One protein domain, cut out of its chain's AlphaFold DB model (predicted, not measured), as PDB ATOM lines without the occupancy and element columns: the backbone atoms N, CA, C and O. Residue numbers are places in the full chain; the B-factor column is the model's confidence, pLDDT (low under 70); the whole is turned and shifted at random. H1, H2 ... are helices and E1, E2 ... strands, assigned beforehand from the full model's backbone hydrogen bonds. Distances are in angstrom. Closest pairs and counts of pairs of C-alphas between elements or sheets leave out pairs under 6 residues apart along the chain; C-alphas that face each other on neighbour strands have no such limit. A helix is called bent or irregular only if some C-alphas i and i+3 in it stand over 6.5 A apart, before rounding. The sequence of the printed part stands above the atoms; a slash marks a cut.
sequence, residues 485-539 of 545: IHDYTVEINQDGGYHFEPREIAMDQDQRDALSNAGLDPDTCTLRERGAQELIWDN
ATOM      1  N   ILE A 485     -44.408  42.870 -31.870       90.56
ATOM      2  CA  ILE A 485     -44.678  41.947 -30.756       90.56
ATOM      3  C   ILE A 485     -44.183  40.517 -31.019       90.56
ATOM      4  O   ILE A 485     -43.955  39.756 -30.081       90.56
ATOM      5  N   HIS A 486     -43.987  40.138 -32.287       86.56
ATOM      6  CA  HIS A 486     -43.467  38.817 -32.655       86.56
ATOM      7  C   HIS A 486     -41.955  38.657 -32.414       86.56
ATOM      8  O   HIS A 486     -41.468  37.522 -32.402       86.56
ATOM      9  N   ASP A 487     -41.251  39.766 -32.161       85.88
ATOM     10  CA  ASP A 487     -39.834  39.815 -31.780       85.88
ATOM     11  C   ASP A 487     -39.637  39.415 -30.298       85.88
ATOM     12  O   ASP A 487     -38.511  39.360 -29.805       85.88
ATOM     13  N   TYR A 488     -40.725  39.129 -29.569       91.19
ATOM     14  CA  TYR A 488     -40.737  38.805 -28.141       91.19
ATOM     15  C   TYR A 488     -41.365  37.428 -27.880       91.19
ATOM     16  O   TYR A 488     -42.279  36.971 -28.574       91.19
ATOM     17  N   THR A 489     -40.877  36.761 -26.839       91.00
ATOM     18  CA  THR A 489     -41.514  35.594 -26.224       91.00
ATOM     19  C   THR A 489     -42.277  36.067 -24.991       91.00
ATOM     20  O   THR A 489     -41.753  36.862 -24.213       91.00
ATOM     21  N   VAL A 490     -43.511  35.586 -24.814       93.50
ATOM     22  CA  VAL A 490     -44.334  35.926 -23.646       93.50
ATOM     23  C   VAL A 490     -44.370  34.747 -22.684       93.50
ATOM     24  O   VAL A 490     -44.866  33.677 -23.042       93.50
ATOM     25  N   GLU A 491     -43.873  34.947 -21.468       93.94
ATOM     26  CA  GLU A 491     -44.022  34.003 -20.360       93.94
ATOM     27  C   GLU A 491     -45.104  34.485 -19.384       93.94
ATOM     28  O   GLU A 491     -45.329  35.686 -19.223       93.94
ATOM     29  N   ILE A 492     -45.793  33.546 -18.728       91.75
ATOM     30  CA  ILE A 492     -46.793  33.847 -17.694       91.75
ATOM     31  C   ILE A 492     -46.153  33.605 -16.326       91.75
ATOM     32  O   ILE A 492     -45.740  32.489 -16.004       91.75
ATOM     33  N   ASN A 493     -46.080  34.664 -15.526       90.69
ATOM     34  CA  ASN A 493     -45.491  34.666 -14.194       90.69
ATOM     35  C   ASN A 493     -46.360  33.899 -13.180       90.69
ATOM     36  O   ASN A 493     -47.555  33.676 -13.372       90.69
ATOM     37  N   GLN A 494     -45.768  33.535 -12.037       87.94
ATOM     38  CA  GLN A 494     -46.462  32.796 -10.966       87.94
ATOM     39  C   GLN A 494     -47.589  33.591 -10.275       87.94
ATOM     40  O   GLN A 494     -48.398  32.999  -9.565       87.94
ATOM     41  N   ASP A 495     -47.642  34.908 -10.473       88.75
ATOM     42  CA  ASP A 495     -48.710  35.807 -10.018       88.75
ATOM     43  C   ASP A 495     -49.810  36.037 -11.077       88.75
ATOM     44  O   ASP A 495     -50.803  36.709 -10.794       88.75
ATOM     45  N   GLY A 496     -49.663  35.466 -12.278       84.12
ATOM     46  CA  GLY A 496     -50.564  35.675 -13.414       84.12
ATOM     47  C   GLY A 496     -50.268  36.928 -14.246       84.12
ATOM     48  O   GLY A 496     -51.043  37.232 -15.152       84.12
ATOM     49  N   GLY A 497     -49.177  37.651 -13.966       89.81
ATOM     50  CA  GLY A 497     -48.659  38.692 -14.855       89.81
ATOM     51  C   GLY A 497     -47.975  38.111 -16.098       89.81
ATOM     52  O   GLY A 497     -47.646  36.927 -16.148       89.81
ATOM     53  N   TYR A 498     -47.715  38.958 -17.094       95.19
ATOM     54  CA  TYR A 498     -47.018  38.582 -18.328       95.19
ATOM     55  C   TYR A 498     -45.612  39.187 -18.342       95.19
ATOM     56  O   TYR A 498     -45.433  40.356 -17.995       95.19
ATOM     57  N   HIS A 499     -44.615  38.403 -18.750       94.50
ATOM     58  CA  HIS A 499     -43.255  38.876 -18.993       94.50
ATOM     59  C   HIS A 499     -42.919  38.760 -20.481       94.50
ATOM     60  O   HIS A 499     -43.169  37.726 -21.092       94.50
ATOM     61  N   PHE A 500     -42.364  39.828 -21.054       94.56
ATOM     62  CA  PHE A 500     -42.007  39.920 -22.468       94.56
ATOM     63  C   PHE A 500     -40.482  39.934 -22.597       94.56
ATOM     64  O   PHE A 500     -39.846  40.973 -22.412       94.56
ATOM     65  N   GLU A 501     -39.890  38.782 -22.908       89.12
ATOM     66  CA  GLU A 501     -38.453  38.678 -23.178       89.12
ATOM     67  C   GLU A 501     -38.186  38.831 -24.684       89.12
ATOM     68  O   GLU A 501     -38.891  38.206 -25.482       89.12
ATOM     69  N   PRO A 502     -37.179  39.617 -25.117       85.69
ATOM     70  CA  PRO A 502     -36.749  39.625 -26.513       85.69
ATOM     71  C   PRO A 502     -36.398  38.205 -26.963       85.69
ATOM     72  O   PRO A 502     -35.621  37.511 -26.303       85.69
ATOM     73  N   ARG A 503     -36.958  37.760 -28.088       82.25
ATOM     74  CA  ARG A 503     -36.690  36.432 -28.637       82.25
ATOM     75  C   ARG A 503     -35.232  36.359 -29.079       82.25
ATOM     76  O   ARG A 503     -34.847  36.970 -30.071       82.25
ATOM     77  N   GLU A 504     -34.431  35.556 -28.384       74.25
ATOM     78  CA  GLU A 504     -33.079  35.252 -28.847       74.25
ATOM     79  C   GLU A 504     -33.149  34.440 -30.143       74.25
ATOM     80  O   GLU A 504     -33.737  33.354 -30.203       74.25
ATOM     81  N   ILE A 505     -32.563  34.989 -31.206       74.94
ATOM     82  CA  ILE A 505     -32.543  34.352 -32.518       74.94
ATOM     83  C   ILE A 505     -31.329  33.436 -32.569       74.94
ATOM     84  O   ILE A 505     -30.181  33.868 -32.466       74.94
ATOM     85  N   ALA A 506     -31.589  32.140 -32.725       75.06
ATOM     86  CA  ALA A 506     -30.537  31.154 -32.898       75.06
ATOM     87  C   ALA A 506     -29.763  31.461 -34.187       75.06
ATOM     88  O   ALA A 506     -30.298  31.278 -35.278       75.06
ATOM     89  N   MET A 507     -28.505  31.894 -34.046       80.31
ATOM     90  CA  MET A 507     -27.658  32.240 -35.188       80.31
ATOM     91  C   MET A 507     -27.631  31.141 -36.251       80.31
ATOM     92  O   MET A 507     -27.462  29.957 -35.915       80.31
ATOM     93  N   ASP A 508     -27.679  31.541 -37.518       84.62
ATOM     94  CA  ASP A 508     -27.362  30.650 -38.631       84.62
ATOM     95  C   ASP A 508     -25.850  30.318 -38.680       84.62
ATOM     96  O   ASP A 508     -25.062  30.756 -37.837       84.62
ATOM     97  N   GLN A 509     -25.434  29.463 -39.620       83.12
ATOM     98  CA  GLN A 509     -24.028  29.057 -39.716       83.12
ATOM     99  C   GLN A 509     -23.136  30.156 -40.311       83.12
ATOM    100  O   GLN A 509     -22.008  30.316 -39.853       83.12
ATOM    101  N   ASP A 510     -23.632  30.931 -41.277       83.31
ATOM    102  CA  ASP A 510     -22.859  31.983 -41.947       83.31
ATOM    103  C   ASP A 510     -22.535  33.119 -40.957       83.31
ATOM    104  O   ASP A 510     -21.439  33.683 -40.973       83.31
ATOM    105  N   GLN A 511     -23.456  33.399 -40.030       85.62
ATOM    106  CA  GLN A 511     -23.285  34.301 -38.890       85.62
ATOM    107  C   GLN A 511     -22.226  33.809 -37.888       85.62
ATOM    108  O   GLN A 511     -21.333  34.572 -37.511       85.62
ATOM    109  N   ARG A 512     -22.282  32.532 -37.478       85.62
ATOM    110  CA  ARG A 512     -21.275  31.926 -36.578       85.62
ATOM    111  C   ARG A 512     -19.887  31.934 -37.212       85.62
ATOM    112  O   ARG A 512     -18.903  32.273 -36.552       85.62
ATOM    113  N   ASP A 513     -19.818  31.611 -38.500       87.94
ATOM    114  CA  ASP A 513     -18.585  31.650 -39.278       87.94
ATOM    115  C   ASP A 513     -18.067  33.093 -39.401       87.94
ATOM    116  O   ASP A 513     -16.864  33.317 -39.265       87.94
ATOM    117  N   ALA A 514     -18.934  34.095 -39.585       85.69
ATOM    118  CA  ALA A 514     -18.534  35.505 -39.618       85.69
ATOM    119  C   ALA A 514     -17.922  35.986 -38.287       85.69
ATOM    120  O   ALA A 514     -16.882  36.649 -38.306       85.69
ATOM    121  N   LEU A 515     -18.508  35.614 -37.142       85.81
ATOM    122  CA  LEU A 515     -17.964  35.914 -35.808       85.81
ATOM    123  C   LEU A 515     -16.618  35.225 -35.558       85.81
ATOM    124  O   LEU A 515     -15.657  35.871 -35.138       85.81
ATOM    125  N   SER A 516     -16.528  33.936 -35.894       88.19
ATOM    126  CA  SER A 516     -15.296  33.149 -35.781       88.19
ATOM    127  C   SER A 516     -14.164  33.749 -36.632       88.19
ATOM    128  O   SER A 516     -13.049  33.952 -36.149       88.19
ATOM    129  N   ASN A 517     -14.466  34.173 -37.868       89.75
ATOM    130  CA  ASN A 517     -13.526  34.901 -38.732       89.75
ATOM    131  C   ASN A 517     -13.152  36.301 -38.196       89.75
ATOM    132  O   ASN A 517     -12.083  36.812 -38.535       89.75
ATOM    133  N   ALA A 518     -13.995  36.922 -37.363       86.44
ATOM    134  CA  ALA A 518     -13.689  38.170 -36.659       86.44
ATOM    135  C   ALA A 518     -12.871  37.964 -35.364       86.44
ATOM    136  O   ALA A 518     -12.433  38.945 -34.760       86.44
ATOM    137  N   GLY A 519     -12.634  36.714 -34.944       90.56
ATOM    138  CA  GLY A 519     -11.927  36.382 -33.704       90.56
ATOM    139  C   GLY A 519     -12.791  36.477 -32.442       90.56
ATOM    140  O   GLY A 519     -12.249  36.645 -31.350       90.56
ATOM    141  N   LEU A 520     -14.115  36.384 -32.582       89.38
ATOM    142  CA  LEU A 520     -15.081  36.305 -31.481       89.38
ATOM    143  C   LEU A 520     -15.574  34.861 -31.340       89.38
ATOM    144  O   LEU A 520     -15.688  34.155 -32.343       89.38
ATOM    145  N   ASP A 521     -15.856  34.412 -30.117       87.06
ATOM    146  CA  ASP A 521     -16.400  33.070 -29.892       87.06
ATOM    147  C   ASP A 521     -17.927  33.073 -30.111       87.06
ATOM    148  O   ASP A 521     -18.654  33.665 -29.300       87.06
ATOM    149  N   PRO A 522     -18.451  32.431 -31.177       83.94
ATOM    150  CA  PRO A 522     -19.883  32.422 -31.449       83.94
ATOM    151  C   PRO A 522     -20.701  31.752 -30.338       83.94
ATOM    152  O   PRO A 522     -21.846  32.141 -30.139       83.94
ATOM    153  N   ASP A 523     -20.145  30.816 -29.564       86.12
ATOM    154  CA  ASP A 523     -20.888  30.186 -28.464       86.12
ATOM    155  C   ASP A 523     -20.995  31.105 -27.218       86.12
ATOM    156  O   ASP A 523     -21.683  30.763 -26.255       86.12
ATOM    157  N   THR A 524     -20.376  32.297 -27.254       85.69
ATOM    158  CA  THR A 524     -20.554  33.385 -26.262       85.69
ATOM    159  C   THR A 524     -21.391  34.566 -26.775       85.69
ATOM    160  O   THR A 524     -21.969  35.307 -25.983       85.69
ATOM    161  N   CYS A 525     -21.480  34.744 -28.096       82.25
ATOM    162  CA  CYS A 525     -22.230  35.830 -28.723       82.25
ATOM    163  C   CYS A 525     -23.747  35.592 -28.676       82.25
ATOM    164  O   CYS A 525     -24.254  34.628 -29.252       82.25
ATOM    165  N   THR A 526     -24.496  36.530 -28.096       77.69
ATOM    166  CA  THR A 526     -25.963  36.565 -28.199       77.69
ATOM    167  C   THR A 526     -26.388  37.476 -29.348       77.69
ATOM    168  O   THR A 526     -26.042  38.661 -29.356       77.69
ATOM    169  N   LEU A 527     -27.161  36.940 -30.296       75.44
ATOM    170  CA  LEU A 527     -27.763  37.701 -31.392       75.44
ATOM    171  C   LEU A 527     -29.137  38.237 -30.985       75.44
ATOM    172  O   LEU A 527     -29.997  37.473 -30.537       75.44
ATOM    173  N   ARG A 528     -29.354  39.542 -31.172       71.38
ATOM    174  CA  ARG A 528     -30.631  40.209 -30.882       71.38
ATOM    175  C   ARG A 528     -31.033  41.127 -32.029       71.38
ATOM    176  O   ARG A 528     -30.207  41.886 -32.530       71.38
ATOM    177  N   GLU A 529     -32.301  41.088 -32.423       65.75
ATOM    178  CA  GLU A 529     -32.879  42.116 -33.294       65.75
ATOM    179  C   GLU A 529     -33.178  43.376 -32.478       65.75
ATOM    180  O   GLU A 529     -33.797  43.322 -31.412       65.75
ATOM    181  N   ARG A 530     -32.742  44.535 -32.979       61.72
ATOM    182  CA  ARG A 530     -33.169  45.851 -32.497       61.72
ATOM    183  C   ARG A 530     -34.148  46.442 -33.506       61.72
ATOM    184  O   ARG A 530     -33.804  47.305 -34.313       61.72
ATOM    185  N   GLY A 531     -35.385  45.959 -33.439       60.22
ATOM    186  CA  GLY A 531     -36.422  46.287 -34.410       60.22
ATOM    187  C   GLY A 531     -36.125  45.718 -35.801       60.22
ATOM    188  O   GLY A 531     -35.133  45.028 -36.024       60.22
ATOM    189  N   ALA A 532     -37.001  46.039 -36.751       48.19
ATOM    190  CA  ALA A 532     -37.256  45.228 -37.943       48.19
ATOM    191  C   ALA A 532     -36.090  44.958 -38.929       48.19
ATOM    192  O   ALA A 532     -36.316  44.229 -39.895       48.19
ATOM    193  N   GLN A 533     -34.898  45.563 -38.778       51.25
ATOM    194  CA  GLN A 533     -33.773  45.398 -39.727       51.25
ATOM    195  C   GLN A 533     -32.344  45.461 -39.132       51.25
ATOM    196  O   GLN A 533     -31.394  45.307 -39.901       51.25
ATOM    197  N   GLU A 534     -32.135  45.679 -37.824       67.25
ATOM    198  CA  GLU A 534     -30.776  45.779 -37.249       67.25
ATOM    199  C   GLU A 534     -30.464  44.615 -36.295       67.25
ATOM    200  O   GLU A 534     -30.921  44.575 -35.154       67.25
ATOM    201  N   LEU A 535     -29.650  43.669 -36.772       70.06
ATOM    202  CA  LEU A 535     -29.091  42.574 -35.975       70.06
ATOM    203  C   LEU A 535     -27.868  43.056 -35.187       70.06
ATOM    204  O   LEU A 535     -26.884  43.508 -35.777       70.06
ATOM    205  N   ILE A 536     -27.918  42.932 -33.860       74.94
ATOM    206  CA  ILE A 536     -26.871  43.387 -32.942       74.94
ATOM    207  C   ILE A 536     -26.219  42.203 -32.225       74.94
ATOM    208  O   ILE A 536     -26.881  41.270 -31.764       74.94
ATOM    209  N   TRP A 537     -24.892  42.285 -32.134       77.06
ATOM    210  CA  TRP A 537     -24.016  41.340 -31.450       77.06
ATOM    211  C   TRP A 537     -23.742  41.809 -30.020       77.06
ATOM    212  O   TRP A 537     -22.908  42.690 -29.809       77.06
ATOM    213  N   ASP A 538     -24.428  41.207 -29.051       76.81
ATOM    214  CA  ASP A 538     -24.191  41.425 -27.621       76.81
ATOM    215  C   ASP A 538     -23.370  40.266 -27.014       76.81
ATOM    216  O   ASP A 538     -23.321  39.158 -27.548       76.81
ATOM    217  N   ASN A 539     -22.728  40.524 -25.869       77.94
ATOM    218  CA  ASN A 539     -22.026  39.554 -25.003       77.94
ATOM    219  C   ASN A 539     -20.834  38.763 -25.592       77.94
ATOM    220  O   ASN A 539     -20.203  38.017 -24.849       77.94
TER     221      ASN A 539
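This is residues 485 to 539 of the 545 residues of an uncharacterized protein of Micavibrio sp (UniProt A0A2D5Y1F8). Two small strand hairpins and one short helix are strung out along a loose, drawn-out chain: the hairpin of E1 and E2 makes one end of the longest axis, the helix H1 makes the other end, and the hairpin of E3 and E4 sits between them. From E2 the chain runs past the place of the second hairpin to H1, then folds back through residues 518 to 525 to form E3 and E4. The printed part has 55 residues, with four named strands and one named helix in the order E1, E2, H1, E3, E4; each sheet has two strands, E1 - E2 and E3 - E4, and both are antiparallel. The class is mixed, helices and strands, with under half of the printed residues in named elements. The whole is loose, with a radius of gyration of the C-alphas of 14.1 A, and its C-alphas span 45 by 23 by 16 A, only just elongated.

Strand E1 is residues 488 to 492, from Tyr 488 to Ile 492, and is 13.1 A long from first to last C-alpha; C-alpha 488 is at (-40.737, 38.805, -28.141). Its partner E2 is residues 498 to 502, from Tyr 498 to Pro 502, and is 13.2 A long. Helix H1 is residues 509 to 517, from Gln 509 to Asn 517, and is 12.1 A long; C-alpha 517 is at (-13.526, 34.901, -38.732). Strand E3 is residues 526 to 529, from Thr 526 to Glu 529, and is 10.2 A long. Strand E4 is residues 535 to 538, from Leu 535 to Asp 538, and is 9.8 A long; its last C-alpha is at (-24.191, 41.425, -27.621).

E1 and E2 form a hairpin of antiparallel neighbour strands, with 152 degrees between their N-to-C directions. The C-alphas of Tyr 488 and Pro 502 face each other at 4.4 A, and those of Ile 492 and Tyr 498 at 4.8 A. Across this pair, N 489 and O 501 are within hydrogen-bond range at 2.8 A, and so are N 491 and O 499 at 2.9 A. Between E2 and E3 there is 1 pair of C-alphas within 8 A, the closest, those of Pro 502 and Arg 528 at 7.5 A; the centres of the two strands are 15.2 A from each other. E3 and E4 form the second hairpin, again antiparallel, with 147 degrees between their N-to-C directions. The C-alphas of Thr 526 and Asp 538 face each other at 5.2 A, and those of Glu 529 and Leu 535 at 4.7 A. N 526 and O 538 are within hydrogen-bond range at 2.9 A, as are N 536 and O 528 at 2.8 A. H1 is apart from E1 and from E4. E1 is also apart from E3 and E4, and E2 is apart from E4. In H1, every O i to N i+4 pair is within hydrogen-bond range, and the helix is not bent.

The two C-alphas farthest apart are those of Asp 495, in the link of the first hairpin, and Asn 517, the last residue of H1, at 45.4 A. The centre of E3 is nearest to the mean of the C-alphas, at 3.0 A, and that of H1 is farthest, at 15.1 A. The links E1 to E2 and E3 to E4 are tight, with 5 residues each. The links E2 to H1, with 6 residues, and H1 to E3, with 8, are short but not tight; no link is long. The printed part has no cut. Its mean pLDDT is 82.2, and confidence is low, under 70, at residues 529 to 534, of which 529 belongs to E3.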